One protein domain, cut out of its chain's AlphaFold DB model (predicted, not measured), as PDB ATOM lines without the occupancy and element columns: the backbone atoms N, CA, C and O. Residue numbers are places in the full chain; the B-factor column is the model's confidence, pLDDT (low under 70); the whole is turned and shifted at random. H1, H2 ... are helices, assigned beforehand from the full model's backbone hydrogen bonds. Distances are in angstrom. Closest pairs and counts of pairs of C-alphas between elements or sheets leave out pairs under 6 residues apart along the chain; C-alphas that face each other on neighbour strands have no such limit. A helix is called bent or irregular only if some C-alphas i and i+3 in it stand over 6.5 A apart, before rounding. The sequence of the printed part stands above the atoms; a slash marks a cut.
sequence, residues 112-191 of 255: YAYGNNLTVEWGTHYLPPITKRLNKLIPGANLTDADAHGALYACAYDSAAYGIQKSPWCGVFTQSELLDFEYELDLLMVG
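AT A GLANCE: This is residues 112 to 191 of the 255 residues of an uncharacterized protein of Thanatephorus cucumeris (strain AG1-IB / isolate 7/3/14) (UniProt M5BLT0). A long bent helix, H1, and a helix running back beside its first arm, H3, make one layer along the longest axis, and a third helix, H2, stands crosswise to them, beginning at the second arm of H1 and passing H3. From the far end of H2 a long link without a named element folds back to the start of H3, while the turn at residues 136 to 141, from the end of H1 into the link to H2, sticks out. The printed part has 80 residues, with three named helices in the order H1, H2, H3 and no named strand; the class is all helix. It is compact, with a radius of gyration of the C-alphas of 13.0 A, and spans 36 by 29 by 19 A.

HOW THE PARTS SIT: By its hydrogen bonds H1, residues 113 to 137, was assigned as one helix, but it is bent: C-alphas 125 and 128 are 6.5 A apart. Its arms H1a, residues 113 to 125, and H1b, residues 128 to 137, stand at a steep tilt of 47 degrees. H1b touches H2, residues 145 to 162, about perpendicular at 81 degrees; the closest C-alphas are those of Thr 131 and Ala 148, 5.6 A apart, and H2 touches with residues 145 to 148 alone. H1a and H2 are apart, but only just, at 8.3 A. H3, residues 175 to 191, touches H1a with residues 184 to 191 alone, at a shallow tilt of 23 degrees, opposite ways; the closest C-alphas are those of Gly 115 and Gly 191, 3.8 A apart. H3 is close to H1b but not clearly touching, with the C-alphas of Ile 130 and Glu 177 closest at 7.3 A. H2 and H3 are also close but not clearly touching, about perpendicular at 89 degrees, with the C-alphas of Leu 152 and Phe 181 closest at 7.4 A. In H1b and H2 every O i to N i+4 pair is within hydrogen-bond range; in H1a 7 of 9 are, and in H3 12 of 13.

IN THESE COORDINATES: H1a begins at C-alpha 113, (145.546, 100.802, 113.724), and is 18.8 A long from first to last C-alpha; H1b is 14.4 A long. H2 is 25.4 A long and ends at C-alpha 162, (161.785, 124.216, 126.730). H3 is 24.3 A long and ends at C-alpha 191, (140.015, 104.823, 118.347).

THE WHOLE: The C-alphas of Gly 140 and Val 190 are the two farthest apart, 38.0 A, while those of Tyr 112 and Gly 191, the first and last printed, are 8.1 A apart. The printed part has no cut. The link from H1 to H2 is short, and that from H2 to H3, residues 163 to 174, is long. The mean pLDDT of the printed part is 96.1, and no printed residue is under 70.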
ATOM      1  N   TYR A 112     146.584  99.117 117.429       97.62
ATOM      2  CA  TYR A 112     146.813 100.566 117.354       97.62
ATOM      3  C   TYR A 112     146.206 101.195 116.083       97.62
ATOM      4  O   TYR A 112     145.768 102.344 116.082       97.62
ATOM      5  N   ALA A 113     146.113 100.402 115.008       98.31
ATOM      6  CA  ALA A 113     145.546 100.802 113.724       98.31
ATOM      7  C   ALA A 113     144.103 101.330 113.810       98.31
ATOM      8  O   ALA A 113     143.716 102.137 112.969       98.31
ATOM      9  N   TYR A 114     143.317 100.926 114.818       98.06
ATOM     10  CA  TYR A 114     141.955 101.440 114.994       98.06
ATOM     11  C   TYR A 114     141.922 102.960 115.201       98.06
ATOM     12  O   TYR A 114     141.054 103.616 114.637       98.06
ATOM     13  N   GLY A 115     142.875 103.518 115.954       97.62
ATOM     14  CA  GLY A 115     143.031 104.968 116.100       97.62
ATOM     15  C   GLY A 115     143.858 105.578 114.973       97.62
ATOM     16  O   GLY A 115     143.451 106.573 114.383       97.62
ATOM     17  N   ASN A 116     144.976 104.944 114.596       98.00
ATOM     18  CA  ASN A 116     145.866 105.481 113.559       98.00
ATOM     19  C   ASN A 116     145.145 105.723 112.223       98.00
ATOM     20  O   ASN A 116     145.393 106.727 111.563       98.00
ATOM     21  N   ASN A 117     144.223 104.846 111.820       98.38
ATOM     22  CA  ASN A 117     143.470 105.047 110.582       98.38
ATOM     23  C   ASN A 117     142.615 106.327 110.617       98.38
ATOM     24  O   ASN A 117     142.523 107.005 109.599       98.38
ATOM     25  N   LEU A 118     142.061 106.687 111.781       97.94
ATOM     26  CA  LEU A 118     141.309 107.933 111.964       97.94
ATOM     27  C   LEU A 118     142.226 109.156 111.850       97.94
ATOM     28  O   LEU A 118     141.858 110.128 111.201       97.94
ATOM     29  N   THR A 119     143.437 109.089 112.419       97.62
ATOM     30  CA  THR A 119     144.432 110.173 112.289       97.62
ATOM     31  C   THR A 119     144.850 110.390 110.837       97.62
ATOM     32  O   THR A 119     144.909 111.522 110.371       97.62
ATOM     33  N   VAL A 120     145.063 109.302 110.085       97.94
ATOM     34  CA  VAL A 120     145.436 109.362 108.667       97.94
ATOM     35  C   VAL A 120     144.311 109.980 107.844       97.94
ATOM     36  O   VAL A 120     144.580 110.844 107.015       97.94
ATOM     37  N   GLU A 121     143.064 109.565 108.074       98.19
ATOM     38  CA  GLU A 121     141.894 110.137 107.403       98.19
ATOM     39  C   GLU A 121     141.760 111.633 107.710       98.19
ATOM     40  O   GLU A 121     141.693 112.447 106.786       98.19
ATOM     41  N   TRP A 122     141.815 112.011 108.989       98.38
ATOM     42  CA  TRP A 122     141.728 113.403 109.423       98.38
ATOM     43  C   TRP A 122     142.850 114.273 108.851       98.38
ATOM     44  O   TRP A 122     142.585 115.363 108.341       98.38
ATOM     45  N   GLY A 123     144.082 113.758 108.822       98.19
ATOM     46  CA  GLY A 123     145.240 114.412 108.213       98.19
ATOM     47  C   GLY A 123     145.011 114.834 106.761       98.19
ATOM     48  O   GLY A 123     145.474 115.899 106.358       98.19
ATOM     49  N   THR A 124     144.226 114.074 105.985       98.31
ATOM     50  CA  THR A 124     143.880 114.452 104.600       98.31
ATOM     51  C   THR A 124     142.971 115.679 104.497       98.31
ATOM     52  O   THR A 124     142.857 116.268 103.421       98.31
ATOM     53  N   HIS A 125     142.337 116.088 105.597       97.88
ATOM     54  CA  HIS A 125     141.449 117.244 105.650       97.88
ATOM     55  C   HIS A 125     142.157 118.505 106.146       97.88
ATOM     56  O   HIS A 125     142.059 119.546 105.491       97.88
ATOM     57  N   TYR A 126     142.869 118.429 107.274       98.31
ATOM     58  CA  TYR A 126     143.395 119.628 107.935       98.31
ATOM     59  C   TYR A 126     144.824 120.009 107.510       98.31
ATOM     60  O   TYR A 126     145.149 121.197 107.487       98.31
ATOM     61  N   LEU A 127     145.672 119.058 107.095       98.75
ATOM     62  CA  LEU A 127     147.049 119.365 106.677       98.75
ATOM     63  C   LEU A 127     147.136 120.102 105.327       98.75
ATOM     64  O   LEU A 127     147.845 121.111 105.265       98.75
ATOM     65  N   PRO A 128     146.403 119.718 104.258       98.75
ATOM     66  CA  PRO A 128     146.529 120.382 102.958       98.75
ATOM     67  C   PRO A 128     146.330 121.910 102.966       98.75
ATOM     68  O   PRO A 128     147.115 122.614 102.314       98.75
ATOM     69  N   PRO A 129     145.326 122.490 103.665       98.62
ATOM     70  CA  PRO A 129     145.200 123.945 103.739       98.62
ATOM     71  C   PRO A 129     146.373 124.607 104.482       98.62
ATOM     72  O   PRO A 129     146.820 125.673 104.041       98.62
ATOM     73  N   ILE A 130     146.920 123.970 105.525       98.56
ATOM     74  CA  ILE A 130     148.106 124.448 106.258       98.56
ATOM     75  C   ILE A 130     149.319 124.455 105.327       98.56
ATOM     76  O   ILE A 130     149.952 125.494 105.133       98.56
ATOM     77  N   THR A 131     149.604 123.329 104.672       98.56
ATOM     78  CA  THR A 131     150.722 123.180 103.729       98.56
ATOM     79  C   THR A 131     150.653 124.214 102.612       98.56
ATOM     80  O   THR A 131     151.645 124.875 102.289       98.56
ATOM     81  N   LYS A 132     149.462 124.420 102.039       98.19
ATOM     82  CA  LYS A 132     149.236 125.435 101.006       98.19
ATOM     83  C   LYS A 132     149.517 126.847 101.522       98.19
ATOM     84  O   LYS A 132     150.115 127.647 100.798       98.19
ATOM     85  N   ARG A 133     149.099 127.168 102.752       97.62
ATOM     86  CA  ARG A 133     149.387 128.460 103.391       97.62
ATOM     87  C   ARG A 133     150.889 128.640 103.598       97.62
ATOM     88  O   ARG A 133     151.424 129.658 103.165       97.62
ATOM     89  N   LEU A 134     151.576 127.657 104.178       96.56
ATOM     90  CA  LEU A 134     153.017 127.728 104.443       96.56
ATOM     91  C   LEU A 134     153.836 127.874 103.155       96.56
ATOM     92  O   LEU A 134     154.687 128.754 103.076       96.56
ATOM     93  N   ASN A 135     153.521 127.114 102.103       95.50
ATOM     94  CA  ASN A 135     154.187 127.247 100.802       95.50
ATOM     95  C   ASN A 135     153.961 128.612 100.131       95.50
ATOM     96  O   ASN A 135     154.813 129.074  99.371       95.50
ATOM     97  N   LYS A 136     152.839 129.288 100.414       94.62
ATOM     98  CA  LYS A 136     152.610 130.668  99.959       94.62
ATOM     99  C   LYS A 136     153.480 131.674 100.721       94.62
ATOM    100  O   LYS A 136     153.905 132.664 100.131       94.62
ATOM    101  N   LEU A 137     153.718 131.438 102.012       93.25
ATOM    102  CA  LEU A 137     154.545 132.299 102.867       93.25
ATOM    103  C   LEU A 137     156.047 132.059 102.676       93.25
ATOM    104  O   LEU A 137     156.840 132.971 102.896       93.25
ATOM    105  N   ILE A 138     156.431 130.861 102.230       91.00
ATOM    106  CA  ILE A 138     157.823 130.460 102.005       91.00
ATOM    107  C   ILE A 138     158.010 130.018 100.538       91.00
ATOM    108  O   ILE A 138     158.147 128.823 100.254       91.00
ATOM    109  N   PRO A 139     157.998 130.960  99.574       85.06
ATOM    110  CA  PRO A 139     158.227 130.663  98.164       85.06
ATOM    111  C   PRO A 139     159.437 129.751  97.919       85.06
ATOM    112  O   PRO A 139     160.562 130.044  98.326       85.06
ATOM    113  N   GLY A 140     159.200 128.642  97.216       84.38
ATOM    114  CA  GLY A 140     160.236 127.672  96.854       84.38
ATOM    115  C   GLY A 140     160.588 126.649  97.939       84.38
ATOM    116  O   GLY A 140     161.507 125.866  97.714       84.38
ATOM    117  N   ALA A 141     159.882 126.627  99.078       86.94
ATOM    118  CA  ALA A 141     160.057 125.586 100.094       86.94
ATOM    119  C   ALA A 141     159.533 124.213  99.645       86.94
ATOM    120  O   ALA A 141     160.119 123.203 100.013       86.94
ATOM    121  N   ASN A 142     158.468 124.181  98.831       92.00
ATOM    122  CA  ASN A 142     157.822 122.955  98.343       92.00
ATOM    123  C   ASN A 142     157.535 121.936  99.465       92.00
ATOM    124  O   ASN A 142     157.768 120.741  99.294       92.00
ATOM    125  N   LEU A 143     157.033 122.424 100.601       95.81
ATOM    126  CA  LEU A 143     156.644 121.607 101.747       95.81
ATOM    127  C   LEU A 143     155.549 120.616 101.355       95.81
ATOM    128  O   LEU A 143     154.616 120.965 100.623       95.81
ATOM    129  N   THR A 144     155.656 119.410 101.891       98.19
ATOM    130  CA  THR A 144     154.623 118.376 101.861       98.19
ATOM    131  C   THR A 144     153.737 118.456 103.107       98.19
ATOM    132  O   THR A 144     154.083 119.121 104.086       98.19
ATOM    133  N   ASP A 145     152.614 117.735 103.108       98.44
ATOM    134  CA  ASP A 145     151.763 117.612 104.302       98.44
ATOM    135  C   ASP A 145     152.507 116.964 105.477       98.44
ATOM    136  O   ASP A 145     152.291 117.338 106.627       98.44
ATOM    137  N   ALA A 146     153.451 116.061 105.196       98.31
ATOM    138  CA  ALA A 146     154.313 115.476 106.217       98.31
ATOM    139  C   ALA A 146     155.260 116.516 106.845       98.31
ATOM    140  O   ALA A 146     155.486 116.478 108.053       98.31
ATOM    141  N   ASP A 147     155.768 117.474 106.062       97.62
ATOM    142  CA  ASP A 147     156.614 118.554 106.587       97.62
ATOM    143  C   ASP A 147     155.808 119.520 107.467       97.62
ATOM    144  O   ASP A 147     156.266 119.915 108.540       97.62
ATOM    145  N   ALA A 148     154.589 119.876 107.043       98.12
ATOM    146  CA  ALA A 148     153.681 120.701 107.840       98.12
ATOM    147  C   ALA A 148     153.290 120.006 109.154       98.12
ATOM    148  O   ALA A 148     153.310 120.632 110.215       98.12
ATOM    149  N   HIS A 149     153.015 118.701 109.101       98.31
ATOM    150  CA  HIS A 149     152.730 117.899 110.287       98.31
ATOM    151  C   HIS A 149     153.946 117.809 111.223       98.31
ATOM    152  O   HIS A 149     153.828 118.004 112.431       98.31
ATOM    153  N   GLY A 150     155.144 117.605 110.671       97.25
ATOM    154  CA  GLY A 150     156.389 117.625 111.437       97.25
ATOM    155  C   GLY A 150     156.626 118.961 112.147       97.25
ATOM    156  O   GLY A 150     157.088 118.981 113.285       97.25
ATOM    157  N   ALA A 151     156.258 120.080 111.519       97.12
ATOM    158  CA  ALA A 151     156.330 121.402 112.132       97.12
ATOM    159  C   ALA A 151     155.312 121.600 113.278       97.12
ATOM    160  O   ALA A 151     155.649 122.227 114.286       97.12
ATOM    161  N   LEU A 152     154.104 121.028 113.179       98.06
ATOM    162  CA  LEU A 152     153.138 120.988 114.290       98.06
ATOM    163  C   LEU A 152     153.694 120.190 115.480       98.06
ATOM    164  O   LEU A 152     153.691 120.678 116.612       98.06
ATOM    165  N   TYR A 153     154.276 119.014 115.227       97.31
ATOM    166  CA  TYR A 153     154.951 118.241 116.273       97.31
ATOM    167  C   TYR A 153     156.158 118.971 116.860       97.31
ATOM    168  O   TYR A 153     156.356 118.937 118.072       97.31
ATOM    169  N   ALA A 154     156.945 119.672 116.041       96.50
ATOM    170  CA  ALA A 154     158.042 120.499 116.533       96.50
ATOM    171  C   ALA A 154     157.537 121.573 117.510       96.50
ATOM    172  O   ALA A 154     158.152 121.769 118.558       96.50
ATOM    173  N   CYS A 155     156.381 122.195 117.237       96.81
ATOM    174  CA  CYS A 155     155.725 123.071 118.208       96.81
ATOM    175  C   CYS A 155     155.438 122.354 119.536       96.81
ATOM    176  O   CYS A 155     155.847 122.837 120.597       96.81
ATOM    177  N   ALA A 156     154.774 121.197 119.491       96.19
ATOM    178  CA  ALA A 156     154.396 120.454 120.690       96.19
ATOM    179  C   ALA A 156     155.615 120.011 121.522       96.19
ATOM    180  O   ALA A 156     155.682 120.279 122.725       96.19
ATOM    181  N   TYR A 157     156.608 119.385 120.886       96.56
ATOM    182  CA  TYR A 157     157.765 118.818 121.580       96.56
ATOM    183  C   TYR A 157     158.743 119.879 122.092       96.56
ATOM    184  O   TYR A 157     159.186 119.783 123.239       96.56
ATOM    185  N   ASP A 158     159.030 120.930 121.318       95.81
ATOM    186  CA  ASP A 158     159.849 122.044 121.816       95.81
ATOM    187  C   ASP A 158     159.171 122.725 123.010       95.81
ATOM    188  O   ASP A 158     159.833 123.080 123.988       95.81
ATOM    189  N   SER A 159     157.844 122.877 122.959       95.06
ATOM    190  CA  SER A 159     157.076 123.456 124.062       95.06
ATOM    191  C   SER A 159     157.149 122.595 125.319       95.06
ATOM    192  O   SER A 159     157.352 123.130 126.409       95.06
ATOM    193  N   ALA A 160     157.036 121.272 125.184       95.00
ATOM    194  CA  ALA A 160     157.154 120.336 126.301       95.00
ATOM    195  C   ALA A 160     158.572 120.295 126.902       95.00
ATOM    196  O   ALA A 160     158.745 120.045 128.099       95.00
ATOM    197  N   ALA A 161     159.600 120.543 126.089       95.25
ATOM    198  CA  ALA A 161     160.989 120.482 126.523       95.25
ATOM    199  C   ALA A 161     161.527 121.793 127.096       95.25
ATOM    200  O   ALA A 161     162.258 121.785 128.088       95.25
ATOM    201  N   TYR A 162     161.168 122.914 126.477       93.38
ATOM    202  CA  TYR A 162     161.785 124.216 126.730       93.38
ATOM    203  C   TYR A 162     160.773 125.298 127.135       93.38
ATOM    204  O   TYR A 162     161.170 126.406 127.500       93.38
ATOM    205  N   GLY A 163     159.478 124.981 127.107       90.94
ATOM    206  CA  GLY A 163     158.380 125.920 127.310       90.94
ATOM    207  C   GLY A 163     157.914 126.559 126.001       90.94
ATOM    208  O   GLY A 163     158.689 126.755 125.068       90.94
ATOM    209  N   ILE A 164     156.633 126.938 125.948       87.69
ATOM    210  CA  ILE A 164     155.964 127.415 124.722       87.69
ATOM    211  C   ILE A 164     156.687 128.576 124.022       87.69
ATOM    212  O   ILE A 164     156.778 128.615 122.803       87.69
ATOM    213  N   GLN A 165     157.289 129.485 124.795       87.25
ATOM    214  CA  GLN A 165     158.001 130.659 124.272       87.25
ATOM    215  C   GLN A 165     159.330 130.318 123.581       87.25
ATOM    216  O   GLN A 165     159.980 131.198 123.019       87.25
ATOM    217  N   LYS A 166     159.791 129.070 123.692       89.88
ATOM    218  CA  LYS A 166     161.046 128.600 123.103       89.88
ATOM    219  C   LYS A 166     160.842 127.834 121.808       89.88
ATOM    220  O   LYS A 166     161.819 127.675 121.083       89.88
ATOM    221  N   SER A 167     159.615 127.416 121.498       93.44
ATOM    222  CA  SER A 167     159.330 126.845 120.191       93.44
ATOM    223  C   SER A 167     159.085 127.958 119.172       93.44
ATOM    224  O   SER A 167     158.092 128.682 119.287       93.44
ATOM    225  N   PRO A 168     159.933 128.099 118.140       93.69
ATOM    226  CA  PRO A 168     159.668 129.056 117.073       93.69
ATOM    227  C   PRO A 168     158.488 128.622 116.188       93.69
ATOM    228  O   PRO A 168     157.883 129.456 115.522       93.69
ATOM    229  N   TRP A 169     158.131 127.334 116.199       95.75
ATOM    230  CA  TRP A 169     157.071 126.782 115.359       95.75
ATOM    231  C   TRP A 169     155.667 127.106 115.856       95.75
ATOM    232  O   TRP A 169     154.763 127.256 115.043       95.75
ATOM    233  N   CYS A 170     155.458 127.266 117.164       94.06
ATOM    234  CA  CYS A 170     154.106 127.487 117.681       94.06
ATOM    235  C   CYS A 170     153.463 128.785 117.179       94.06
ATOM    236  O   CYS A 170     152.259 128.815 116.950       94.06
ATOM    237  N   GLY A 171     154.257 129.835 116.944       93.75
ATOM    238  CA  GLY A 171     153.758 131.100 116.393       93.75
ATOM    239  C   GLY A 171     153.386 131.047 114.905       93.75
ATOM    240  O   GLY A 171     152.768 131.983 114.407       93.75
ATOM    241  N   VAL A 172     153.753 129.978 114.192       96.69
ATOM    242  CA  VAL A 172     153.496 129.810 112.748       96.69
ATOM    243  C   VAL A 172     152.057 129.363 112.464       96.69
ATOM    244  O   VAL A 172     151.525 129.591 111.366       96.69
ATOM    245  N   PHE A 173     151.430 128.704 113.435       97.38
ATOM    246  CA  PHE A 173     150.106 128.108 113.307       97.38
ATOM    247  C   PHE A 173     149.040 128.998 113.935       97.38
ATOM    248  O   PHE A 173     149.240 129.643 114.962       97.38
ATOM    249  N   THR A 174     147.879 129.038 113.295       97.06
ATOM    250  CA  THR A 174     146.698 129.703 113.839       97.06
ATOM    251  C   THR A 174     146.043 128.829 114.905       97.06
ATOM    252  O   THR A 174     146.214 127.611 114.926       97.06
ATOM    253  N   GLN A 175     145.222 129.437 115.762       96.69
ATOM    254  CA  GLN A 175     144.500 128.697 116.798       96.69
ATOM    255  C   GLN A 175     143.619 127.576 116.227       96.69
ATOM    256  O   GLN A 175     143.528 126.521 116.842       96.69
ATOM    257  N   SER A 176     142.971 127.785 115.076       98.00
ATOM    258  CA  SER A 176     142.135 126.755 114.448       98.00
ATOM    259  C   SER A 176     142.961 125.574 113.946       98.00
ATOM    260  O   SER A 176     142.576 124.440 114.173       98.00
ATOM    261  N   GLU A 177     144.127 125.829 113.351       98.19
ATOM    262  CA  GLU A 177     145.018 124.762 112.872       98.19
ATOM    263  C   GLU A 177     145.598 123.946 114.036       98.19
ATOM    264  O   GLU A 177     145.755 122.734 113.925       98.19
ATOM    265  N   LEU A 178     145.879 124.594 115.175       97.56
ATOM    266  CA  LEU A 178     146.284 123.901 116.401       97.56
ATOM    267  C   LEU A 178     145.148 123.063 117.004       97.56
ATOM    268  O   LEU A 178     145.428 122.008 117.559       97.56
ATOM    269  N   LEU A 179     143.892 123.509 116.899       97.94
ATOM    270  CA  LEU A 179     142.730 122.720 117.329       97.94
ATOM    271  C   LEU A 179     142.493 121.521 116.404       97.94
ATOM    272  O   LEU A 179     142.182 120.443 116.892       97.94
ATOM    273  N   ASP A 180     142.690 121.675 115.094       98.19
ATOM    274  CA  ASP A 180     142.613 120.545 114.162       98.19
ATOM    275  C   ASP A 180     143.707 119.503 114.453       98.19
ATOM    276  O   ASP A 180     143.438 118.302 114.428       98.19
ATOM    277  N   PHE A 181     144.926 119.955 114.765       98.00
ATOM    278  CA  PHE A 181     146.029 119.085 115.180       98.00
ATOM    279  C   PHE A 181     145.761 118.400 116.529       98.00
ATOM    280  O   PHE A 181     146.019 117.211 116.679       98.00
ATOM    281  N   GLU A 182     145.217 119.119 117.510       97.25
ATOM    282  CA  GLU A 182     144.865 118.541 118.811       97.25
ATOM    283  C   GLU A 182     143.755 117.488 118.687       97.25
ATOM    284  O   GLU A 182     143.875 116.400 119.251       97.25
ATOM    285  N   TYR A 183     142.759 117.739 117.836       97.88
ATOM    286  CA  TYR A 183     141.703 116.774 117.541       97.88
ATOM    287  C   TYR A 183     142.225 115.486 116.876       97.88
ATOM    288  O   TYR A 183     141.627 114.419 117.027       97.88
ATOM    289  N   GLU A 184     143.365 115.530 116.174       97.75
ATOM    290  CA  GLU A 184     144.017 114.312 115.679       97.75
ATOM    291  C   GLU A 184     144.372 113.356 116.830       97.75
ATOM    292  O   GLU A 184     144.131 112.149 116.736       97.75
ATOM    293  N   LEU A 185     144.899 113.888 117.938       95.81
ATOM    294  CA  LEU A 185     145.244 113.088 119.111       95.81
ATOM    295  C   LEU A 185     143.990 112.527 119.794       95.81
ATOM    296  O   LEU A 185     143.987 111.363 120.193       95.81
ATOM    297  N   ASP A 186     142.900 113.294 119.850       96.50
ATOM    298  CA  ASP A 186     141.602 112.806 120.338       96.50
ATOM    299  C   ASP A 186     141.100 111.606 119.523       96.50
ATOM    300  O   ASP A 186     140.663 110.594 120.088       96.50
ATOM    301  N   LEU A 187     141.194 111.684 118.191       97.69
ATOM    302  CA  LEU A 187     140.831 110.592 117.285       97.69
ATOM    303  C   LEU A 187     141.698 109.350 117.515       97.69
ATOM    304  O   LEU A 187     141.184 108.224 117.547       97.69
ATOM    305  N   LEU A 188     143.004 109.543 117.715       97.94
ATOM    306  CA  LEU A 188     143.911 108.456 118.056       97.94
ATOM    307  C   LEU A 188     143.487 107.775 119.360       97.94
ATOM    308  O   LEU A 188     143.304 106.553 119.382       97.94
ATOM    309  N   MET A 189     143.306 108.553 120.427       96.94
ATOM    310  CA  MET A 189     143.018 108.028 121.760       96.94
ATOM    311  C   MET A 189     141.655 107.341 121.813       96.94
ATOM    312  O   MET A 189     141.550 106.208 122.297       96.94
ATOM    313  N   VAL A 190     140.612 107.938 121.223       95.88
ATOM    314  CA  VAL A 190     139.287 107.306 121.190       95.88
ATOM    315  C   VAL A 190     139.304 106.003 120.393       95.88
ATOM    316  O   VAL A 190     138.692 105.022 120.826       95.88
ATOM    317  N   GLY A 191     140.007 105.966 119.257       97.12
ATOM    318  CA  GLY A 191     140.015 104.823 118.347       97.12
ATOM    319  C   GLY A 191     140.910 103.675 118.809       97.12
ATOM    320  O   GLY A 191     140.550 102.514 118.623       97.12
TER     321      GLY A 191